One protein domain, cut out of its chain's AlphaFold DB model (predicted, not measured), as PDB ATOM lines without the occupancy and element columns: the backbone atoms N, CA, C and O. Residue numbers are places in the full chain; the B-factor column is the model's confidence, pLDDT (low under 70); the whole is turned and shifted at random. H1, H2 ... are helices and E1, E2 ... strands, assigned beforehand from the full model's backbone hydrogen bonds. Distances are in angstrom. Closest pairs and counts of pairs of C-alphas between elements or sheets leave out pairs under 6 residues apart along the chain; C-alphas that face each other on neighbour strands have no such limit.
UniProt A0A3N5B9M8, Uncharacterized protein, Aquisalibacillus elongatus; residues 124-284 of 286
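What this domain is: This is residues 124 to 284 of the 286 residues of an uncharacterized protein of Aquisalibacillus elongatus (UniProt A0A3N5B9M8). A twisted six-stranded sheet stands as a wall, with H1 and H4 slanting over one face and H2 on that face beside the strands. A small hairpin, E3 and E4, sits past the sheet's E2 and E1 end, while residues 225 to 236 loop round the outside. The printed part has 161 residues, with five named helices and eight named strands in the order H1 H2 E1 E2 H3 E3 E4 H4 E5 H5 E6 E7 E8. The large sheet, E2 E1 E8 E7 E6 E5, is mixed, and the class is mixed, helices and strands. The whole is compact and rounded, with a radius of gyration of the C-alphas of 14.6 A and spans of 43 by 35 by 30 A.

How they stand to each other: H1, residues 124 to 140, is on the large sheet at a height of 7.8 A, over E7, residues 260 to 268, and E6, residues 245 to 251. It runs slantwise, at 49 degrees to E6 on the local plane; their closest C-alphas, of Thr 129 and Val 247, are 6.6 A apart. H1 and H2, residues 144 to 150, form a helical hairpin, touching through H1 residues 135 to 139 at a shallow tilt of 11 degrees, opposite ways; the closest C-alphas, of Leu 138 and Leu 147, are 6.1 A apart. E1, residues 157 to 160, and E2, residues 170 to 172, form a hairpin, N 157 to O 172 being 2.8 A. H3, residues 174 to 178, touches H2, with the closest C-alphas, of Asp 145 and Ala 178, 3.8 A apart, and only grazes the sheet. E3, residues 187 to 191, and E4, residues 198 to 201, form a hairpin, N 189 to O 199 being 2.9 A. H4, residues 203 to 211, is on the same face as H1 at a height of 10.4 A, over E1 and E8, residues 274 to 283. E5, residues 221 to 224, is an edge strand antiparallel to E6, N 248 to O 223 being 2.8 A. H5, residues 237 to 240, only grazes the sheet. E6, E7 and E8 make a meander, each strand the antiparallel neighbour of the one before, with N 247 to O 264 at 3.0 A and N 280 to O 263 at 2.9 A. E8 bends by 56 degrees at residue 277 and is parallel to E1, N 279 to O 158 being 2.9 A. Every O i to N i+4 pair is within hydrogen-bond range in H1, H3 and H4; in H2 it is 1 of 3, beside 3 of 4 O i to N i+3 pairs, and H5 is too short for an i+4 pair.

Where its parts are: H1 begins at C-alpha 124, (-1.073, 25.560, -50.444), and is 24.2 A long. E6, E7 and E8 measure 19.9 A, 26.6 A and 26.2 A. E8 ends at C-alpha 283, (10.299, 8.416, -32.536).

The domain as a whole: The two C-alphas farthest apart, of Asp 255 and Ser 271, are 45.2 A apart. The printed part has no cut, and the link from E5 to H5 is long. The mean pLDDT of the printed part is 94.9; residues 227 to 228 are under 70.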
ATOM      1  N   THR A 124      -1.654  26.915 -50.398       94.38
ATOM      2  CA  THR A 124      -1.073  25.560 -50.444       94.38
ATOM      3  C   THR A 124      -1.042  24.896 -49.069       94.38
ATOM      4  O   THR A 124      -1.334  23.710 -48.982       94.38
ATOM      5  N   GLU A 125      -0.730  25.659 -48.018       95.56
ATOM      6  CA  GLU A 125      -0.744  25.164 -46.638       95.56
ATOM      7  C   GLU A 125      -2.138  24.654 -46.265       95.56
ATOM      8  O   GLU A 125      -2.255  23.495 -45.897       95.56
ATOM      9  N   GLU A 126      -3.198  25.446 -46.474       96.19
ATOM     10  CA  GLU A 126      -4.579  25.036 -46.163       96.19
ATOM     11  C   GLU A 126      -5.018  23.779 -46.926       96.19
ATOM     12  O   GLU A 126      -5.661  22.905 -46.345       96.19
ATOM     13  N   ILE A 127      -4.668  23.674 -48.214       96.88
ATOM     14  CA  ILE A 127      -4.992  22.500 -49.037       96.88
ATOM     15  C   ILE A 127      -4.280  21.260 -48.490       96.88
ATOM     16  O   ILE A 127      -4.913  20.232 -48.263       96.88
ATOM     17  N   VAL A 128      -2.967  21.350 -48.266       98.00
ATOM     18  CA  VAL A 128      -2.161  20.202 -47.838       98.00
ATOM     19  C   VAL A 128      -2.508  19.782 -46.412       98.00
ATOM     20  O   VAL A 128      -2.640  18.588 -46.164       98.00
ATOM     21  N   THR A 129      -2.716  20.718 -45.481       97.75
ATOM     22  CA  THR A 129      -3.141  20.369 -44.116       97.75
ATOM     23  C   THR A 129      -4.541  19.764 -44.096       97.75
ATOM     24  O   THR A 129      -4.775  18.834 -43.336       97.75
ATOM     25  N   GLY A 130      -5.453  20.224 -44.962       98.19
ATOM     26  CA  GLY A 130      -6.777  19.610 -45.101       98.19
ATOM     27  C   GLY A 130      -6.702  18.166 -45.606       98.19
ATOM     28  O   GLY A 130      -7.333  17.282 -45.034       98.19
ATOM     29  N   LEU A 131      -5.871  17.906 -46.622       98.62
ATOM     30  CA  LEU A 131      -5.610  16.543 -47.100       98.62
ATOM     31  C   LEU A 131      -4.963  15.673 -46.014       98.62
ATOM     32  O   LEU A 131      -5.324  14.510 -45.870       98.62
ATOM     33  N   ALA A 132      -4.026  16.226 -45.245       98.62
ATOM     34  CA  ALA A 132      -3.378  15.519 -44.146       98.62
ATOM     35  C   ALA A 132      -4.372  15.111 -43.048       98.62
ATOM     36  O   ALA A 132      -4.346  13.959 -42.617       98.62
ATOM     37  N   ASP A 133      -5.295  16.001 -42.671       98.56
ATOM     38  CA  ASP A 133      -6.338  15.702 -41.682       98.56
ATOM     39  C   ASP A 133      -7.272  14.585 -42.174       98.56
ATOM     40  O   ASP A 133      -7.625  13.680 -41.414       98.56
ATOM     41  N   GLU A 134      -7.633  14.597 -43.462       98.69
ATOM     42  CA  GLU A 134      -8.395  13.506 -44.080       98.69
ATOM     43  C   GLU A 134      -7.618  12.183 -44.050       98.69
ATOM     44  O   GLU A 134      -8.174  11.151 -43.672       98.69
ATOM     45  N   VAL A 135      -6.326  12.196 -44.393       98.75
ATOM     46  CA  VAL A 135      -5.471  10.998 -44.367       98.75
ATOM     47  C   VAL A 135      -5.336  10.435 -42.948       98.75
ATOM     48  O   VAL A 135      -5.491   9.226 -42.776       98.75
ATOM     49  N   ILE A 136      -5.109  11.268 -41.926       98.50
ATOM     50  CA  ILE A 136      -5.046  10.812 -40.525       98.50
ATOM     51  C   ILE A 136      -6.373  10.200 -40.072       98.50
ATOM     52  O   ILE A 136      -6.370   9.164 -39.402       98.50
ATOM     53  N   GLU A 137      -7.515  10.774 -40.459       98.31
ATOM     54  CA  GLU A 137      -8.819  10.179 -40.153       98.31
ATOM     55  C   GLU A 137      -8.955   8.783 -40.779       98.31
ATOM     56  O   GLU A 137      -9.381   7.833 -40.111       98.31
ATOM     57  N   LEU A 138      -8.560   8.631 -42.046       98.62
ATOM     58  CA  LEU A 138      -8.620   7.351 -42.754       98.62
ATOM     59  C   LEU A 138      -7.688   6.307 -42.133       98.62
ATOM     60  O   LEU A 138      -8.108   5.162 -41.940       98.62
ATOM     61  N   LEU A 139      -6.472   6.715 -41.751       98.50
ATOM     62  CA  LEU A 139      -5.547   5.881 -40.987       98.50
ATOM     63  C   LEU A 139      -6.199   5.448 -39.673       98.50
ATOM     64  O   LEU A 139      -6.380   4.255 -39.470       98.50
ATOM     65  N   SER A 140      -6.685   6.381 -38.849       98.00
ATOM     66  CA  SER A 140      -7.290   6.080 -37.538       98.00
ATOM     67  C   SER A 140      -8.502   5.137 -37.599       98.00
ATOM     68  O   SER A 140      -8.783   4.410 -36.644       98.00
ATOM     69  N   THR A 141      -9.217   5.125 -38.726       97.88
ATOM     70  CA  THR A 141     -10.390   4.272 -38.964       97.88
ATOM     71  C   THR A 141     -10.070   2.997 -39.745       97.88
ATOM     72  O   THR A 141     -10.987   2.234 -40.051       97.88
ATOM     73  N   GLN A 142      -8.792   2.742 -40.044       97.75
ATOM     74  CA  GLN A 142      -8.308   1.595 -40.819       97.75
ATOM     75  C   GLN A 142      -8.954   1.482 -42.214       97.75
ATOM     76  O   GLN A 142      -9.173   0.385 -42.727       97.75
ATOM     77  N   THR A 143      -9.250   2.614 -42.857       97.56
ATOM     78  CA  THR A 143      -9.908   2.671 -44.177       97.56
ATOM     79  C   THR A 143      -8.906   2.898 -45.312       97.56
ATOM     80  O   THR A 143      -8.973   3.868 -46.073       97.56
ATOM     81  N   MET A 144      -7.942   1.977 -45.426       98.00
ATOM     82  CA  MET A 144      -6.865   2.039 -46.427       98.00
ATOM     83  C   MET A 144      -7.379   1.940 -47.875       98.00
ATOM     84  O   MET A 144      -6.790   2.517 -48.789       98.00
ATOM     85  N   ASP A 145      -8.538   1.306 -48.076       97.81
ATOM     86  CA  ASP A 145      -9.275   1.291 -49.343       97.81
ATOM     87  C   ASP A 145      -9.593   2.707 -49.835       97.81
ATOM     88  O   ASP A 145      -9.395   3.016 -51.008       97.81
ATOM     89  N   ARG A 146     -10.017   3.599 -48.935       98.50
ATOM     90  CA  ARG A 146     -10.289   5.005 -49.257       98.50
ATOM     91  C   ARG A 146      -9.012   5.836 -49.325       98.50
ATOM     92  O   ARG A 146      -8.923   6.714 -50.183       98.50
ATOM     93  N   LEU A 147      -8.030   5.548 -48.467       98.75
ATOM     94  CA  LEU A 147      -6.726   6.222 -48.476       98.75
ATOM     95  C   LEU A 147      -6.010   6.047 -49.818       98.75
ATOM     96  O   LEU A 147      -5.373   6.987 -50.290       98.75
ATOM     97  N   SER A 148      -6.185   4.898 -50.480       98.56
ATOM     98  CA  SER A 148      -5.610   4.637 -51.806       98.56
ATOM     99  C   SER A 148      -5.917   5.726 -52.849       98.56
ATOM    100  O   SER A 148      -5.085   5.996 -53.709       98.56
ATOM    101  N   GLY A 149      -7.055   6.429 -52.742       98.19
ATOM    102  CA  GLY A 149      -7.422   7.523 -53.654       98.19
ATOM    103  C   GLY A 149      -6.557   8.789 -53.529       98.19
ATOM    104  O   GLY A 149      -6.536   9.626 -54.439       98.19
ATOM    105  N   TYR A 150      -5.826   8.928 -52.421       98.50
ATOM    106  CA  TYR A 150      -4.895  10.032 -52.171       98.50
ATOM    107  C   TYR A 150      -3.491   9.735 -52.701       98.50
ATOM    108  O   TYR A 150      -2.690  10.662 -52.820       98.50
ATOM    109  N   VAL A 151      -3.195   8.477 -53.030       98.62
ATOM    110  CA  VAL A 151      -1.871   8.026 -53.463       98.62
ATOM    111  C   VAL A 151      -1.605   8.448 -54.909       98.62
ATOM    112  O   VAL A 151      -2.508   8.483 -55.750       98.62
ATOM    113  N   ASP A 152      -0.361   8.817 -55.204       95.69
ATOM    114  CA  ASP A 152       0.081   9.091 -56.573       95.69
ATOM    115  C   ASP A 152       0.155   7.777 -57.372       95.69
ATOM    116  O   ASP A 152       0.867   6.854 -56.988       95.69
ATOM    117  N   GLU A 153      -0.576   7.688 -58.489       94.94
ATOM    118  CA  GLU A 153      -0.654   6.468 -59.309       94.94
ATOM    119  C   GLU A 153       0.694   6.031 -59.904       94.94
ATOM    120  O   GLU A 153       0.872   4.852 -60.197       94.94
ATOM    121  N   GLU A 154       1.636   6.955 -60.116       93.62
ATOM    122  CA  GLU A 154       2.931   6.644 -60.729       93.62
ATOM    123  C   GLU A 154       4.039   6.439 -59.699       93.62
ATOM    124  O   GLU A 154       4.964   5.665 -59.946       93.62
ATOM    125  N   LYS A 155       3.986   7.167 -58.578       94.62
ATOM    126  CA  LYS A 155       5.014   7.095 -57.527       94.62
ATOM    127  C   LYS A 155       4.696   6.065 -56.447       94.62
ATOM    128  O   LYS A 155       5.628   5.599 -55.799       94.62
ATOM    129  N   GLY A 156       3.421   5.730 -56.246       98.12
ATOM    130  CA  GLY A 156       2.973   4.922 -55.116       98.12
ATOM    131  C   GLY A 156       3.112   5.646 -53.773       98.12
ATOM    132  O   GLY A 156       3.360   6.854 -53.707       98.12
ATOM    133  N   LEU A 157       2.924   4.884 -52.698       98.81
ATOM    134  CA  LEU A 157       3.053   5.325 -51.316       98.81
ATOM    135  C   LEU A 157       4.267   4.665 -50.667       98.81
ATOM    136  O   LEU A 157       4.277   3.452 -50.464       98.81
ATOM    137  N   LEU A 158       5.278   5.467 -50.338       98.69
ATOM    138  CA  LEU A 158       6.463   5.021 -49.614       98.69
ATOM    139  C   LEU A 158       6.195   4.951 -48.108       98.69
ATOM    140  O   LEU A 158       5.574   5.844 -47.532       98.69
ATOM    141  N   PHE A 159       6.735   3.932 -47.453       98.69
ATOM    142  CA  PHE A 159       6.707   3.798 -46.002       98.69
ATOM    143  C   PHE A 159       8.124   3.825 -45.448       98.69
ATOM    144  O   PHE A 159       8.997   3.107 -45.935       98.69
ATOM    145  N   SER A 160       8.348   4.643 -44.419       97.94
ATOM    146  CA  SER A 160       9.633   4.695 -43.722       97.94
ATOM    147  C   SER A 160       9.438   4.683 -42.203       97.94
ATOM    148  O   SER A 160       8.680   5.512 -41.691       97.94
ATOM    149  N   PRO A 161      10.132   3.799 -41.461       96.69
ATOM    150  CA  PRO A 161      10.050   3.737 -40.002       96.69
ATOM    151  C   PRO A 161      10.777   4.902 -39.308       96.69
ATOM    152  O   PRO A 161      10.642   5.065 -38.097       96.69
ATOM    153  N   TYR A 162      11.560   5.691 -40.056       95.38
ATOM    154  CA  TYR A 162      12.325   6.831 -39.545       95.38
ATOM    155  C   TYR A 162      12.426   7.978 -40.565       95.38
ATOM    156  O   TYR A 162      12.275   7.767 -41.769       95.38
ATOM    157  N   LEU A 163      12.807   9.177 -40.099       93.69
ATOM    158  CA  LEU A 163      13.036  10.369 -40.939       93.69
ATOM    159  C   LEU A 163      14.127  10.214 -42.009       93.69
ATOM    160  O   LEU A 163      14.157  11.009 -42.950       93.69
ATOM    161  N   HIS A 164      15.034   9.245 -41.854       94.38
ATOM    162  CA  HIS A 164      15.970   8.880 -42.909       94.38
ATOM    163  C   HIS A 164      15.332   7.805 -43.784       94.38
ATOM    164  O   HIS A 164      15.288   6.638 -43.397       94.38
ATOM    165  N   VAL A 165      14.838   8.209 -44.947       96.06
ATOM    166  CA  VAL A 165      14.256   7.302 -45.933       96.06
ATOM    167  C   VAL A 165      15.366   6.490 -46.591       96.06
ATOM    168  O   VAL A 165      16.321   7.061 -47.123       96.06
ATOM    169  N   ASP A 166      15.223   5.167 -46.534       93.38
ATOM    170  CA  ASP A 166      16.128   4.205 -47.163       93.38
ATOM    171  C   ASP A 166      15.875   4.117 -48.682       93.38
ATOM    172  O   ASP A 166      14.747   4.279 -49.149       93.38
ATOM    173  N   GLU A 167      16.919   3.832 -49.463       92.00
ATOM    174  CA  GLU A 167      16.800   3.599 -50.908       92.00
ATOM    175  C   GLU A 167      15.984   2.333 -51.227       92.00
ATOM    176  O   GLU A 167      15.369   2.246 -52.291       92.00
ATOM    177  N   GLU A 168      15.967   1.359 -50.311       94.12
ATOM    178  CA  GLU A 168      15.216   0.102 -50.404       94.12
ATOM    179  C   GLU A 168      13.860   0.164 -49.670       94.12
ATOM    180  O   GLU A 168      13.251  -0.877 -49.414       94.12
ATOM    181  N   ALA A 169      13.377   1.364 -49.320       97.38
ATOM    182  CA  ALA A 169      12.095   1.541 -48.641       97.38
ATOM    183  C   ALA A 169      10.928   0.910 -49.420       97.38
ATOM    184  O   ALA A 169      10.870   0.937 -50.653       97.38
ATOM    185  N   VAL A 170       9.965   0.358 -48.679       98.56
ATOM    186  CA  VAL A 170       8.771  -0.260 -49.262       98.56
ATOM    187  C   VAL A 170       7.898   0.823 -49.887       98.56
ATOM    188  O   VAL A 170       7.539   1.800 -49.231       98.56
ATOM    189  N   VAL A 171       7.526   0.618 -51.149       98.62
ATOM    190  CA  VAL A 171       6.588   1.462 -51.893       98.62
ATOM    191  C   VAL A 171       5.430   0.592 -52.354       98.62
ATOM    192  O   VAL A 171       5.668  -0.459 -52.943       98.62
ATOM    193  N   MET A 172       4.201   1.029 -52.085       98.69
ATOM    194  CA  MET A 172       2.984   0.323 -52.492       98.69
ATOM    195  C   MET A 172       2.184   1.131 -53.507       98.69
ATOM    196  O   MET A 172       1.957   2.331 -53.329       98.69
ATOM    197  N   GLU A 173       1.720   0.473 -54.561       98.56
ATOM    198  CA  GLU A 173       0.790   1.051 -55.530       98.56
ATOM    199  C   GLU A 173      -0.608   1.251 -54.906       98.56
ATOM    200  O   GLU A 173      -0.947   0.600 -53.914       98.56
ATOM    201  N   PRO A 174      -1.476   2.112 -55.476       98.62
ATOM    202  CA  PRO A 174      -2.811   2.350 -54.925       98.62
ATOM    203  C   PRO A 174      -3.638   1.075 -54.683       98.62
ATOM    204  O   PRO A 174      -4.340   0.986 -53.680       98.62
ATOM    205  N   GLU A 175      -3.547   0.067 -55.559       98.31
ATOM    206  CA  GLU A 175      -4.264  -1.207 -55.376       98.31
ATOM    207  C   GLU A 175      -3.728  -2.009 -54.176       98.31
ATOM    208  O   GLU A 175      -4.509  -2.588 -53.418       98.31
ATOM    209  N   GLU A 176      -2.413  -1.993 -53.955       98.69
ATOM    210  CA  GLU A 176      -1.768  -2.635 -52.805       98.69
ATOM    211  C   GLU A 176      -2.133  -1.912 -51.504       98.69
ATOM    212  O   GLU A 176      -2.516  -2.556 -50.527       98.69
ATOM    213  N   VAL A 177      -2.134  -0.573 -51.516       98.75
ATOM    214  CA  VAL A 177      -2.624   0.255 -50.401       98.75
ATOM    215  C   VAL A 177      -4.099  -0.039 -50.118       98.75
ATOM    216  O   VAL A 177      -4.484  -0.205 -48.965       98.75
ATOM    217  N   ALA A 178      -4.942  -0.183 -51.141       98.62
ATOM    218  CA  ALA A 178      -6.350  -0.506 -50.933       98.62
ATOM    219  C   ALA A 178      -6.555  -1.887 -50.282       98.62
ATOM    220  O   ALA A 178      -7.522  -2.092 -49.545       98.62
ATOM    221  N   ASN A 179      -5.639  -2.826 -50.532       98.25
ATOM    222  CA  ASN A 179      -5.665  -4.177 -49.980       98.25
ATOM    223  C   ASN A 179      -4.767  -4.358 -48.739       98.25
ATOM    224  O   ASN A 179      -4.609  -5.484 -48.268       98.25
ATOM    225  N   PHE A 180      -4.219  -3.272 -48.187       98.56
ATOM    226  CA  PHE A 180      -3.148  -3.279 -47.185       98.56
ATOM    227  C   PHE A 180      -3.401  -4.240 -46.010       98.56
ATOM    228  O   PHE A 180      -2.557  -5.068 -45.694       98.56
ATOM    229  N   PHE A 181      -4.590  -4.217 -45.400       98.44
ATOM    230  CA  PHE A 181      -4.908  -5.085 -44.251       98.44
ATOM    231  C   PHE A 181      -5.223  -6.547 -44.595       98.44
ATOM    232  O   PHE A 181      -5.310  -7.374 -43.690       98.44
ATOM    233  N   ASN A 182      -5.419  -6.873 -45.872       98.12
ATOM    234  CA  ASN A 182      -5.654  -8.250 -46.317       98.12
ATOM    235  C   ASN A 182      -4.380  -8.911 -46.855       98.12
ATOM    236  O   ASN A 182      -4.409 -10.101 -47.172       98.12
ATOM    237  N   ASP A 183      -3.297  -8.154 -47.031       98.31
ATOM    238  CA  ASP A 183      -2.021  -8.708 -47.453       98.31
ATOM    239  C   ASP A 183      -1.308  -9.360 -46.259       98.31
ATOM    240  O   ASP A 183      -0.973  -8.714 -45.269       98.31
ATOM    241  N   GLU A 184      -1.088 -10.670 -46.360       98.25
ATOM    242  CA  GLU A 184      -0.397 -11.480 -45.350       98.25
ATOM    243  C   GLU A 184       1.103 -11.657 -45.667       98.25
ATOM    244  O   GLU A 184       1.802 -12.417 -44.991       98.25
ATOM    245  N   SER A 185       1.611 -10.997 -46.712       98.38
ATOM    246  CA  SER A 185       3.023 -11.040 -47.094       98.38
ATOM    247  C   SER A 185       3.884 -10.297 -46.077       98.38
ATOM    248  O   SER A 185       3.509  -9.245 -45.567       98.38
ATOM    249  N   THR A 186       5.071 -10.826 -45.792       98.44
ATOM    250  CA  THR A 186       6.059 -10.151 -44.942       98.44
ATOM    251  C   THR A 186       6.983  -9.292 -45.797       98.44
ATOM    252  O   THR A 186       7.548  -9.780 -46.778       98.44
ATOM    253  N   TYR A 187       7.183  -8.044 -45.378       98.56
ATOM    254  CA  TYR A 187       8.098  -7.089 -45.996       98.56
ATOM    255  C   TYR A 187       9.221  -6.727 -45.025       98.56
ATOM    256  O   TYR A 187       9.057  -6.836 -43.810       98.56
ATOM    257  N   VAL A 188      10.354  -6.279 -45.567       98.31
ATOM    258  CA  VAL A 188      11.422  -5.644 -44.789       98.31
ATOM    259  C   VAL A 188      11.218  -4.138 -44.894       98.31
ATOM    260  O   VAL A 188      11.502  -3.553 -45.932       98.31
ATOM    261  N   TRP A 189      10.711  -3.516 -43.834       98.06
ATOM    262  CA  TRP A 189      10.350  -2.091 -43.829       98.06
ATOM    263  C   TRP A 189      11.525  -1.160 -43.508       98.06
ATOM    264  O   TRP A 189      11.413   0.055 -43.618       98.06
ATOM    265  N   GLY A 190      12.651  -1.726 -43.078       96.25
ATOM    266  CA  GLY A 190      13.841  -1.000 -42.657       96.25
ATOM    267  C   GLY A 190      14.635  -1.809 -41.638       96.25
ATOM    268  O   GLY A 190      14.526  -3.038 -41.582       96.25
ATOM    269  N   GLN A 191      15.428  -1.127 -40.815       95.50
ATOM    270  CA  GLN A 191      16.230  -1.744 -39.757       95.50
ATOM    271  C   GLN A 191      16.016  -1.027 -38.429       95.50
ATOM    272  O   GLN A 191      16.070   0.196 -38.381       95.50
ATOM    273  N   GLU A 192      15.834  -1.773 -37.341       93.25
ATOM    274  CA  GLU A 192      15.674  -1.203 -36.005       93.25
ATOM    275  C   GLU A 192      16.908  -0.390 -35.586       93.25
ATOM    276  O   GLU A 192      18.042  -0.889 -35.585       93.25
ATOM    277  N   ALA A 193      16.679   0.838 -35.118       88.69
ATOM    278  CA  ALA A 193      17.710   1.645 -34.482       88.69
ATOM    279  C   ALA A 193      18.323   0.913 -33.269       88.69
ATOM    280  O   ALA A 193      17.636   0.299 -32.450       88.69
ATOM    281  N   GLY A 194      19.652   0.948 -33.161       87.12
ATOM    282  CA  GLY A 194      20.418   0.298 -32.093       87.12
ATOM    283  C   GLY A 194      20.702  -1.191 -32.322       87.12
ATOM    284  O   GLY A 194      21.856  -1.607 -32.204       87.12
ATOM    285  N   SER A 195      19.690  -2.003 -32.659       91.62
ATOM    286  CA  SER A 195      19.869  -3.451 -32.882       91.62
ATOM    287  C   SER A 195      20.398  -3.775 -34.289       91.62
ATOM    288  O   SER A 195      21.156  -4.737 -34.451       91.62
ATOM    289  N   GLY A 196      20.011  -2.972 -35.288       92.44
ATOM    290  CA  GLY A 196      20.308  -3.177 -36.707       92.44
ATOM    291  C   GLY A 196      19.599  -4.386 -37.325       92.44
ATOM    292  O   GLY A 196      19.989  -4.840 -38.399       92.44
ATOM    293  N   ARG A 197      18.609  -4.974 -36.641       95.69
ATOM    294  CA  ARG A 197      17.826  -6.090 -37.186       95.69
ATOM    295  C   ARG A 197      16.812  -5.583 -38.204       95.69
ATOM    296  O   ARG A 197      16.291  -4.487 -38.017       95.69
ATOM    297  N   PRO A 198      16.505  -6.372 -39.246       97.31
ATOM    298  CA  PRO A 198      15.463  -6.003 -40.190       97.31
ATOM    299  C   PRO A 198      14.097  -5.953 -39.490       97.31
ATOM    300  O   PRO A 198      13.794  -6.799 -38.646       97.31
ATOM    301  N   ILE A 199      13.284  -4.967 -39.862       97.88
ATOM    302  CA  ILE A 199      11.886  -4.837 -39.443       97.88
ATOM    303  C   ILE A 199      11.054  -5.684 -40.412       97.88
ATOM    304  O   ILE A 199      10.639  -5.208 -41.467       97.88
ATOM    305  N   GLU A 200      10.898  -6.968 -40.090       98.38
ATOM    306  CA  GLU A 200      10.176  -7.957 -40.902       98.38
ATOM    307  C   GLU A 200       8.730  -8.095 -40.418       98.38
ATOM    308  O   GLU A 200       8.470  -8.821 -39.460       98.38
ATOM    309  N   LEU A 201       7.797  -7.399 -41.070       98.69
ATOM    310  CA  LEU A 201       6.395  -7.319 -40.644       98.69
ATOM    311  C   LEU A 201       5.444  -7.472 -41.834       98.69
ATOM    312  O   LEU A 201       5.769  -7.087 -42.964       98.69
ATOM    313  N   THR A 202       4.249  -7.999 -41.584       98.81
ATOM    314  CA  THR A 202       3.108  -7.808 -42.495       98.81
ATOM    315  C   THR A 202       2.652  -6.344 -42.472       98.81
ATOM    316  O   THR A 202       2.926  -5.635 -41.499       98.81
ATOM    317  N   PRO A 203       1.922  -5.859 -43.491       98.81
ATOM    318  CA  PRO A 203       1.394  -4.495 -43.487       98.81
ATOM    319  C   PRO A 203       0.537  -4.189 -42.250       98.81
ATOM    320  O   PRO A 203       0.710  -3.150 -41.619       98.81
ATOM    321  N   ALA A 204      -0.327  -5.118 -41.829       98.62
ATOM    322  CA  ALA A 204      -1.153  -4.942 -40.634       98.62
ATOM    323  C   ALA A 204      -0.320  -4.810 -39.343       98.62
ATOM    324  O   ALA A 204      -0.651  -4.002 -38.475       98.62
ATOM    325  N   GLU A 205       0.758  -5.584 -39.203       98.81
ATOM    326  CA  GLU A 205       1.683  -5.461 -38.069       98.81
ATOM    327  C   GLU A 205       2.449  -4.135 -38.129       98.81
ATOM    328  O   GLU A 205       2.470  -3.403 -37.141       98.81
ATOM    329  N   TYR A 206       2.981  -3.769 -39.301       98.69
ATOM    330  CA  TYR A 206       3.680  -2.499 -39.506       98.69
ATOM    331  C   TYR A 206       2.790  -1.295 -39.187       98.69
ATOM    332  O   TYR A 206       3.224  -0.369 -38.510       98.69
ATOM    333  N   TYR A 207       1.521  -1.325 -39.592       98.69
ATOM    334  CA  TYR A 207       0.570  -0.272 -39.252       98.69
ATOM    335  C   TYR A 207       0.426  -0.090 -37.738       98.69
ATOM    336  O   TYR A 207       0.449   1.041 -37.263       98.69
ATOM    337  N   ASN A 208       0.314  -1.177 -36.972       98.19
ATOM    338  CA  ASN A 208       0.139  -1.083 -35.520       98.19
ATOM    339  C   ASN A 208       1.420  -0.653 -34.793       98.19
ATOM    340  O   ASN A 208       1.333  -0.033 -33.738       98.19
ATOM    341  N   GLU A 209       2.592  -1.011 -35.321       96.94
ATOM    342  CA  GLU A 209       3.879  -0.756 -34.664       96.94
ATOM    343  C   GLU A 209       4.563   0.546 -35.108       96.94
ATOM    344  O   GLU A 209       5.361   1.084 -34.346       96.94
ATOM    345  N   TRP A 210       4.272   1.047 -36.314       97.25
ATOM    346  CA  TRP A 210       5.030   2.138 -36.948       97.25
ATOM    347  C   TRP A 210       4.181   3.220 -37.625       97.25
ATOM    348  O   TRP A 210       4.737   4.229 -38.041       97.25
ATOM    349  N   ILE A 211       2.866   3.033 -37.793       97.94
ATOM    350  CA  ILE A 211       1.990   4.069 -38.380       97.94
ATOM    351  C   ILE A 211       1.031   4.629 -37.333       97.94
ATOM    352  O   ILE A 211       0.880   5.837 -37.220       97.94
ATOM    353  N   MET A 212       0.369   3.752 -36.579       97.06
ATOM    354  CA  MET A 212      -0.624   4.090 -35.560       97.06
ATOM    355  C   MET A 212      -0.260   3.446 -34.216       97.06
ATOM    356  O   MET A 212      -1.102   2.854 -33.539       97.06
ATOM    357  N   ASP A 213       1.013   3.567 -33.840       95.56
ATOM    358  CA  ASP A 213       1.536   3.221 -32.515       95.56
ATOM    359  C   ASP A 213       1.070   4.208 -31.424       95.56
ATOM    360  O   ASP A 213       1.047   3.873 -30.237       95.56
ATOM    361  N   GLN A 214       0.649   5.410 -31.835       95.31
ATOM    362  CA  GLN A 214       0.062   6.467 -31.009       95.31
ATOM    363  C   GLN A 214      -1.231   7.017 -31.637       95.31
ATOM    364  O   GLN A 214      -1.548   6.772 -32.802       95.31
ATOM    365  N   ASP A 215      -1.982   7.807 -30.863       94.50
ATOM    366  CA  ASP A 215      -3.195   8.478 -31.339       94.50
ATOM    367  C   ASP A 215      -2.869   9.802 -32.056       94.50
ATOM    368  O   ASP A 215      -3.029  10.895 -31.512       94.50
ATOM    369  N   TYR A 216      -2.386   9.707 -33.298       97.00
ATOM    370  CA  TYR A 216      -2.038  10.880 -34.111       97.00
ATOM    371  C   TYR A 216      -3.242  11.738 -34.517       97.00
ATOM    372  O   TYR A 216      -3.066  12.897 -34.892       97.00
ATOM    373  N   LYS A 217      -4.467  11.211 -34.411       95.81
ATOM    374  CA  LYS A 217      -5.692  11.983 -34.652       95.81
ATOM    375  C   LYS A 217      -5.907  13.049 -33.581       95.81
ATOM    376  O   LYS A 217      -6.339  14.155 -33.901       95.81
ATOM    377  N   ASP A 218      -5.541  12.737 -32.342       95.06
ATOM    378  CA  ASP A 218      -5.579  13.657 -31.204       95.06
ATOM    379  C   ASP A 218      -4.175  14.199 -30.850       95.06
ATOM    380  O   ASP A 218      -3.884  14.489 -29.687       95.06
ATOM    381  N   ALA A 219      -3.298  14.369 -31.851       96.25
ATOM    382  CA  ALA A 219      -1.927  14.845 -31.656       96.25
ATOM    383  C   ALA A 219      -1.841  16.199 -30.921       96.25
ATOM    384  O   ALA A 219      -2.574  17.152 -31.216       96.25
ATOM    385  N   ASP A 220      -0.865  16.324 -30.015       95.50
ATOM    386  CA  ASP A 220      -0.617  17.553 -29.247       95.50
ATOM    387  C   ASP A 220      -0.251  18.730 -30.167       95.50
ATOM    388  O   ASP A 220      -0.645  19.889 -29.957       95.50
ATOM    389  N   GLN A 221       0.509  18.435 -31.224       94.38
ATOM    390  CA  GLN A 221       0.980  19.424 -32.183       94.38
ATOM    391  C   GLN A 221       0.833  18.912 -33.617       94.38
ATOM    392  O   GLN A 221       1.178  17.777 -33.918       94.38
ATOM    393  N   VAL A 222       0.376  19.798 -34.503       95.94
ATOM    394  CA  VAL A 222       0.358  19.577 -35.955       95.94
ATOM    395  C   VAL A 222       1.199  20.674 -36.594       95.94
ATOM    396  O   VAL A 222       0.989  21.857 -36.297       95.94
ATOM    397  N   ARG A 223       2.190  20.303 -37.409       95.19
ATOM    398  CA  ARG A 223       3.172  21.236 -37.981       95.19
ATOM    399  C   ARG A 223       3.259  21.070 -39.497       95.19
ATOM    400  O   ARG A 223       3.467  19.970 -39.983       95.19
ATOM    401  N   TYR A 224       3.156  22.173 -40.235       95.56
ATOM    402  CA  TYR A 224       3.356  22.218 -41.688       95.56
ATOM    403  C   TYR A 224       4.763  22.739 -42.015       95.56
ATOM    404  O   TYR A 224       5.143  23.800 -41.512       95.56
ATOM    405  N   GLU A 225       5.539  21.982 -42.800       87.62
ATOM    406  CA  GLU A 225       6.919  22.267 -43.268       87.62
ATOM    407  C   GLU A 225       7.961  22.607 -42.183       87.62
ATOM    408  O   GLU A 225       9.120  22.907 -42.474       87.62
ATOM    409  N   LYS A 226       7.586  22.581 -40.903       73.50
ATOM    410  CA  LYS A 226       8.489  22.883 -39.796       73.50
ATOM    411  C   LYS A 226       9.154  21.607 -39.323       73.50
ATOM    412  O   LYS A 226       8.647  20.933 -38.431       73.50
ATOM    413  N   TYR A 227      10.332  21.339 -39.867       67.94
ATOM    414  CA  TYR A 227      11.182  20.260 -39.386       67.94
ATOM    415  C   TYR A 227      11.772  20.623 -38.024       67.94
ATOM    416  O   TYR A 227      12.725  21.398 -37.917       67.94
ATOM    417  N   LYS A 228      11.215  20.043 -36.964       68.12
ATOM    418  CA  LYS A 228      11.892  19.966 -35.676       68.12
ATOM    419  C   LYS A 228      12.420  18.548 -35.548       68.12
ATOM    420  O   LYS A 228      11.648  17.646 -35.263       68.12
ATOM    421  N   ASN A 229      13.721  18.353 -35.756       72.81
ATOM    422  CA  ASN A 229      14.315  17.047 -35.491       72.81
ATOM    423  C   ASN A 229      14.301  16.810 -33.973       72.81
ATOM    424  O   ASN A 229      15.074  17.432 -33.240       72.81
ATOM    425  N   ASN A 230      13.347  16.005 -33.502       72.50
ATOM    426  CA  ASN A 230      13.195  15.674 -32.085       72.50
ATOM    427  C   ASN A 230      14.099  14.490 -31.695       72.50
ATOM    428  O   ASN A 230      14.395  14.319 -30.511       72.50
ATOM    429  N   GLY A 231      14.547  13.706 -32.682       77.19
ATOM    430  CA  GLY A 231      15.366  12.512 -32.514       77.19
ATOM    431  C   GLY A 231      16.820  12.668 -32.959       77.19
ATOM    432  O   GLY A 231      17.326  13.760 -33.217       77.19
ATOM    433  N   ASN A 232      17.508  11.526 -33.014       82.50
ATOM    434  CA  ASN A 232      18.915  11.425 -33.417       82.50
ATOM    435  C   ASN A 232      19.091  10.965 -34.873       82.50
ATOM    436  O   ASN A 232      20.211  10.979 -35.388       82.50
ATOM    437  N   ILE A 233      18.009  10.539 -35.530       86.00
ATOM    438  CA  ILE A 233      18.050  10.101 -36.923       86.00
ATOM    439  C   ILE A 233      18.132  11.337 -37.838       86.00
ATOM    440  O   ILE A 233      17.381  12.299 -37.645       86.00
ATOM    441  N   PRO A 234      19.057  11.373 -38.816       89.75
ATOM    442  CA  PRO A 234      19.102  12.445 -39.804       89.75
ATOM    443  C   PRO A 234      17.810  12.507 -40.623       89.75
ATOM    444  O   PRO A 234      17.301  11.480 -41.053       89.75
ATOM    445  N   ASN A 235      17.319  13.709 -40.900       92.31
ATOM    446  CA  ASN A 235      16.182  13.915 -41.792       92.31
ATOM    447  C   ASN A 235      16.690  14.158 -43.224       92.31
ATOM    448  O   ASN A 235      17.454  15.101 -43.434       92.31
ATOM    449  N   ASN A 236      16.274  13.322 -44.183       95.00
ATOM    450  CA  ASN A 236      16.582  13.468 -45.615       95.00
ATOM    451  C   ASN A 236      15.322  13.671 -46.483       95.00
ATOM    452  O   ASN A 236      15.370  13.437 -47.693       95.00
ATOM    453  N   LEU A 237      14.195  14.099 -45.904       94.12
ATOM    454  CA  LEU A 237      12.931  14.243 -46.634       94.12
ATOM    455  C   LEU A 237      13.022  15.267 -47.766       94.12
ATOM    456  O   LEU A 237      12.553  14.980 -48.861       94.12
ATOM    457  N   ASP A 238      13.691  16.404 -47.554       92.81
ATOM    458  CA  ASP A 238      13.887  17.416 -48.606       92.81
ATOM    459  C   ASP A 238      14.790  16.912 -49.749       92.81
ATOM    460  O   ASP A 238      14.656  17.346 -50.894       92.81
ATOM    461  N   GLU A 239      15.723  15.999 -49.450       94.50
ATOM    462  CA  GLU A 239      16.602  15.381 -50.451       94.50
ATOM    463  C   GLU A 239      15.861  14.296 -51.246       94.50
ATOM    464  O   GLU A 239      16.026  14.195 -52.463       94.50
ATOM    465  N   THR A 240      15.032  13.508 -50.559       95.88
ATOM    466  CA  THR A 240      14.286  12.373 -51.123       95.88
ATOM    467  C   THR A 240      13.056  12.833 -51.906       95.88
ATOM    468  O   THR A 240      12.764  12.313 -52.984       95.88
ATOM    469  N   PHE A 241      12.350  13.841 -51.395       94.75
ATOM    470  CA  PHE A 241      11.114  14.384 -51.950       94.75
ATOM    471  C   PHE A 241      11.263  15.887 -52.223       94.75
ATOM    472  O   PHE A 241      10.688  16.715 -51.510       94.75
ATOM    473  N   PRO A 242      12.019  16.273 -53.266       92.31
ATOM    474  CA  PRO A 242      12.179  17.679 -53.604       92.31
ATOM    475  C   PRO A 242      10.818  18.321 -53.898       92.31
ATOM    476  O   PRO A 242       9.965  17.729 -54.562       92.31
ATOM    477  N   ASP A 243      10.629  19.543 -53.397       91.44
ATOM    478  CA  ASP A 243       9.414  20.359 -53.542       91.44
ATOM    479  C   ASP A 243       8.137  19.795 -52.879       91.44
ATOM    480  O   ASP A 243       7.057  20.385 -53.021       91.44
ATOM    481  N   ALA A 244       8.239  18.689 -52.133       95.94
ATOM    482  CA  ALA A 244       7.129  18.143 -51.363       95.94
ATOM    483  C   ALA A 244       6.772  19.021 -50.155       95.94
ATOM    484  O   ALA A 244       7.549  19.864 -49.706       95.94
ATOM    485  N   LYS A 245       5.559  18.820 -49.638       97.44
ATOM    486  CA  LYS A 245       5.024  19.455 -48.433       97.44
ATOM    487  C   LYS A 245       4.817  18.398 -47.369       97.44
ATOM    488  O   LYS A 245       4.249  17.350 -47.655       97.44
ATOM    489  N   VAL A 246       5.270  18.680 -46.155       97.50
ATOM    490  CA  VAL A 246       5.206  17.733 -45.040       97.50
ATOM    491  C   VAL A 246       4.289  18.275 -43.957       97.50
ATOM    492  O   VAL A 246       4.414  19.439 -43.563       97.50
ATOM    493  N   VAL A 247       3.383  17.425 -43.478       98.12
ATOM    494  CA  VAL A 247       2.567  17.675 -42.287       98.12
ATOM    495  C   VAL A 247       2.936  16.650 -41.225       98.12
ATOM    496  O   VAL A 247       2.784  15.451 -41.439       98.12
ATOM    497  N   GLU A 248       3.441  17.125 -40.092       97.56
ATOM    498  CA  GLU A 248       3.818  16.312 -38.934       97.56
ATOM    499  C   GLU A 248       2.694  16.332 -37.895       97.56
ATOM    500  O   GLU A 248       2.266  17.410 -37.473       97.56
ATOM    501  N   TYR A 249       2.275  15.151 -37.442       97.50
ATOM    502  CA  TYR A 249       1.415  14.944 -36.276       97.50
ATOM    503  C   TYR A 249       2.281  14.422 -35.136       97.50
ATOM    504  O   TYR A 249       2.762  13.296 -35.191       97.50
ATOM    505  N   PHE A 250       2.508  15.250 -34.120       96.00
ATOM    506  CA  PHE A 250       3.441  14.975 -33.031       96.00
ATOM    507  C   PHE A 250       2.697  14.752 -31.713       96.00
ATOM    508  O   PHE A 250       1.918  15.609 -31.282       96.00
ATOM    509  N   VAL A 251       2.991  13.627 -31.061       95.56
ATOM    510  CA  VAL A 251       2.478  13.237 -29.743       95.56
ATOM    511  C   VAL A 251       3.618  13.315 -28.730       95.56
ATOM    512  O   VAL A 251       4.669  12.683 -28.884       95.56
ATOM    513  N   GLU A 252       3.428  14.116 -27.685       92.94
ATOM    514  CA  GLU A 252       4.410  14.308 -26.623       92.94
ATOM    515  C   GLU A 252       4.502  13.088 -25.699       92.94
ATOM    516  O   GLU A 252       3.528  12.383 -25.446       92.94
ATOM    517  N   SER A 253       5.679  12.884 -25.097       86.56
ATOM    518  CA  SER A 253       5.812  11.996 -23.938       86.56
ATOM    519  C   SER A 253       6.065  12.775 -22.658       86.56
ATOM    520  O   SER A 253       6.903  13.675 -22.606       86.56
ATOM    521  N   THR A 254       5.412  12.333 -21.584       80.38
ATOM    522  CA  THR A 254       5.642  12.839 -20.225       80.38
ATOM    523  C   THR A 254       7.046  12.550 -19.683       80.38
ATOM    524  O   THR A 254       7.535  13.307 -18.845       80.38
ATOM    525  N   ASP A 255       7.700  11.482 -20.148       79.88
ATOM    526  CA  ASP A 255       9.053  11.089 -19.729       79.88
ATOM    527  C   ASP A 255      10.142  11.449 -20.755       79.88
ATOM    528  O   ASP A 255      11.328  11.267 -20.483       79.88
ATOM    529  N   GLY A 256       9.742  11.990 -21.912       75.81
ATOM    530  CA  GLY A 256      10.628  12.383 -23.007       75.81
ATOM    531  C   GLY A 256      11.226  11.232 -23.824       75.81
ATOM    532  O   GLY A 256      11.969  11.512 -24.761       75.81
ATOM    533  N   LEU A 257      10.916   9.970 -23.507       79.19
ATOM    534  CA  LEU A 257      11.505   8.782 -24.147       79.19
ATOM    535  C   LEU A 257      10.525   8.004 -25.033       79.19
ATOM    536  O   LEU A 257      10.912   7.014 -25.639       79.19
ATOM    537  N   ASN A 258       9.268   8.440 -25.104       85.94
ATOM    538  CA  ASN A 258       8.202   7.756 -25.841       85.94
ATOM    539  C   ASN A 258       7.354   8.724 -26.677       85.94
ATOM    540  O   ASN A 258       6.144   8.548 -26.798       85.94
ATOM    541  N   TRP A 259       7.953   9.831 -27.124       93.19
ATOM    542  CA  TRP A 259       7.279  10.708 -28.078       93.19
ATOM    543  C   TRP A 259       7.267  10.020 -29.444       93.19
ATOM    544  O   TRP A 259       8.182   9.250 -29.752       93.19
ATOM    545  N   GLY A 260       6.253  10.323 -30.244       94.44
ATOM    546  CA  GLY A 260       6.106   9.820 -31.606       94.44
ATOM    547  C   GLY A 260       5.669  10.936 -32.542       94.44
ATOM    548  O   GLY A 260       5.025  11.903 -32.116       94.44
ATOM    549  N   ALA A 261       6.037  10.827 -33.808       95.88
ATOM    550  CA  ALA A 261       5.610  11.734 -34.851       95.88
ATOM    551  C   ALA A 261       5.297  10.966 -36.131       95.88
ATOM    552  O   ALA A 261       6.110  10.169 -36.593       95.88
ATOM    553  N   LEU A 262       4.168  11.284 -36.755       97.75
ATOM    554  CA  LEU A 262       3.825  10.779 -38.075       97.75
ATOM    555  C   LEU A 262       3.895  11.918 -39.092       97.75
ATOM    556  O   LEU A 262       3.171  12.909 -38.989       97.75
ATOM    557  N   ASN A 263       4.783  11.783 -40.072       97.81
ATOM    558  CA  ASN A 263       5.004  12.760 -41.131       97.81
ATOM    559  C   ASN A 263       4.317  12.282 -42.410       97.81
ATOM    560  O   ASN A 263       4.694  11.265 -42.996       97.81
ATOM    561  N   LEU A 264       3.319  13.038 -42.854       98.56
ATOM    562  CA  LEU A 264       2.632  12.817 -44.119       98.56
ATOM    563  C   LEU A 264       3.257  13.707 -45.191       98.56
ATOM    564  O   LEU A 264       3.271  14.934 -45.060       98.56
ATOM    565  N   VAL A 265       3.788  13.086 -46.243       98.38
ATOM    566  CA  VAL A 265       4.513  13.776 -47.315       98.38
ATOM    567  C   VAL A 265       3.637  13.853 -48.558       98.38
ATOM    568  O   VAL A 265       3.200  12.833 -49.093       98.38
ATOM    569  N   PHE A 266       3.424  15.072 -49.044       98.50
ATOM    570  CA  PHE A 266       2.594  15.372 -50.200       98.50
ATOM    571  C   PHE A 266       3.422  15.959 -51.333       98.50
ATOM    572  O   PHE A 266       4.144  16.936 -51.149       98.50
ATOM    573  N   ALA A 267       3.271  15.415 -52.535       97.44
ATOM    574  CA  ALA A 267       3.885  15.957 -53.739       97.44
ATOM    575  C   ALA A 267       2.833  16.135 -54.828       97.44
ATOM    576  O   ALA A 267       1.831  15.423 -54.869       97.44
ATOM    577  N   LYS A 268       3.068  17.081 -55.735       97.19
ATOM    578  CA  LYS A 268       2.195  17.229 -56.893       97.19
ATOM    579  C   LYS A 268       2.411  16.098 -57.898       97.19
ATOM    580  O   LYS A 268       3.553  15.710 -58.178       97.19
ATOM    581  N   ASN A 269       1.312  15.608 -58.459       95.44
ATOM    582  CA  ASN A 269       1.319  14.716 -59.613       95.44
ATOM    583  C   ASN A 269       1.458  15.516 -60.928       95.44
ATOM    584  O   ASN A 269       1.578  16.744 -60.938       95.44
ATOM    585  N   LYS A 270       1.414  14.823 -62.073       93.31
ATOM    586  CA  LYS A 270       1.487  15.448 -63.411       93.31
ATOM    587  C   LYS A 270       0.325  16.398 -63.732       93.31
ATOM    588  O   LYS A 270       0.461  17.220 -64.637       93.31
ATOM    589  N   SER A 271      -0.788  16.277 -63.014       95.06
ATOM    590  CA  SER A 271      -1.992  17.102 -63.152       95.06
ATOM    591  C   SER A 271      -2.016  18.291 -62.182       95.06
ATOM    592  O   SER A 271      -3.028  18.978 -62.108       95.06
ATOM    593  N   ASP A 272      -0.908  18.560 -61.478       94.94
ATOM    594  CA  ASP A 272      -0.771  19.622 -60.468       94.94
ATOM    595  C   ASP A 272      -1.629  19.408 -59.199       94.94
ATOM    596  O   ASP A 272      -1.833  20.336 -58.416       94.94
ATOM    597  N   GLU A 273      -2.084  18.175 -58.953       96.44
ATOM    598  CA  GLU A 273      -2.838  17.791 -57.755       96.44
ATOM    599  C   GLU A 273      -1.896  17.274 -56.665       96.44
ATOM    600  O   GLU A 273      -0.994  16.481 -56.945       96.44
ATOM    601  N   TRP A 274      -2.122  17.679 -55.415       98.00
ATOM    602  CA  TRP A 274      -1.393  17.141 -54.267       98.00
ATOM    603  C   TRP A 274      -1.801  15.693 -53.996       98.00
ATOM    604  O   TRP A 274      -2.983  15.391 -53.839       98.00
ATOM    605  N   LYS A 275      -0.806  14.809 -53.923       98.56
ATOM    606  CA  LYS A 275      -0.956  13.384 -53.633       98.56
ATOM    607  C   LYS A 275      -0.063  12.988 -52.468       98.56
ATOM    608  O   LYS A 275       1.039  13.519 -52.332       98.56
ATOM    609  N   LEU A 276      -0.543  12.061 -51.646       98.75
ATOM    610  CA  LEU A 276       0.239  11.429 -50.592       98.75
ATOM    611  C   LEU A 276       1.271  10.507 -51.249       98.75
ATOM    612  O   LEU A 276       0.908   9.608 -52.007       98.75
ATOM    613  N   VAL A 277       2.549  10.750 -50.974       98.56
ATOM    614  CA  VAL A 277       3.665   9.988 -51.560       98.56
ATOM    615  C   VAL A 277       4.513   9.273 -50.519       98.56
ATOM    616  O   VAL A 277       5.214   8.330 -50.873       98.56
ATOM    617  N   ALA A 278       4.440   9.670 -49.245       98.62
ATOM    618  CA  ALA A 278       5.061   8.910 -48.167       98.62
ATOM    619  C   ALA A 278       4.345   9.066 -46.820       98.62
ATOM    620  O   ALA A 278       3.804  10.131 -46.509       98.62
ATOM    621  N   ILE A 279       4.413   8.004 -46.016       98.69
ATOM    622  CA  ILE A 279       4.144   8.002 -44.577       98.69
ATOM    623  C   ILE A 279       5.465   7.694 -43.878       98.69
ATOM    624  O   ILE A 279       6.055   6.628 -44.080       98.69
ATOM    625  N   VAL A 280       5.941   8.643 -43.076       98.19
ATOM    626  CA  VAL A 280       7.257   8.570 -42.441       98.19
ATOM    627  C   VAL A 280       7.127   8.750 -40.937       98.19
ATOM    628  O   VAL A 280       6.706   9.803 -40.459       98.19
ATOM    629  N   HIS A 281       7.508   7.722 -40.189       96.88
ATOM    630  CA  HIS A 281       7.511   7.755 -38.731       96.88
ATOM    631  C   HIS A 281       8.758   8.454 -38.187       96.88
ATOM    632  O   HIS A 281       9.808   8.505 -38.833       96.88
ATOM    633  N   ASP A 282       8.642   8.993 -36.982       93.75
ATOM    634  CA  ASP A 282       9.759   9.422 -36.155       93.75
ATOM    635  C   ASP A 282       9.440   9.128 -34.696       93.75
ATOM    636  O   ASP A 282       8.320   9.316 -34.225       93.75
ATOM    637  N   GLN A 283      10.443   8.690 -33.956       91.31
ATOM    638  CA  GLN A 283      10.299   8.416 -32.536       91.31
ATOM    639  C   GLN A 283      11.642   8.525 -31.840       91.31
ATOM    640  O   GLN A 283      12.715   8.525 -32.463       91.31
ATOM    641  N   TRP A 284      11.595   8.569 -30.513       87.12
ATOM    642  CA  TRP A 284      12.814   8.459 -29.735       87.12
ATOM    643  C   TRP A 284      13.543   7.146 -30.058       87.12
ATOM    644  O   TRP A 284      12.957   6.065 -30.061       87.12
TER     645      TRP A 284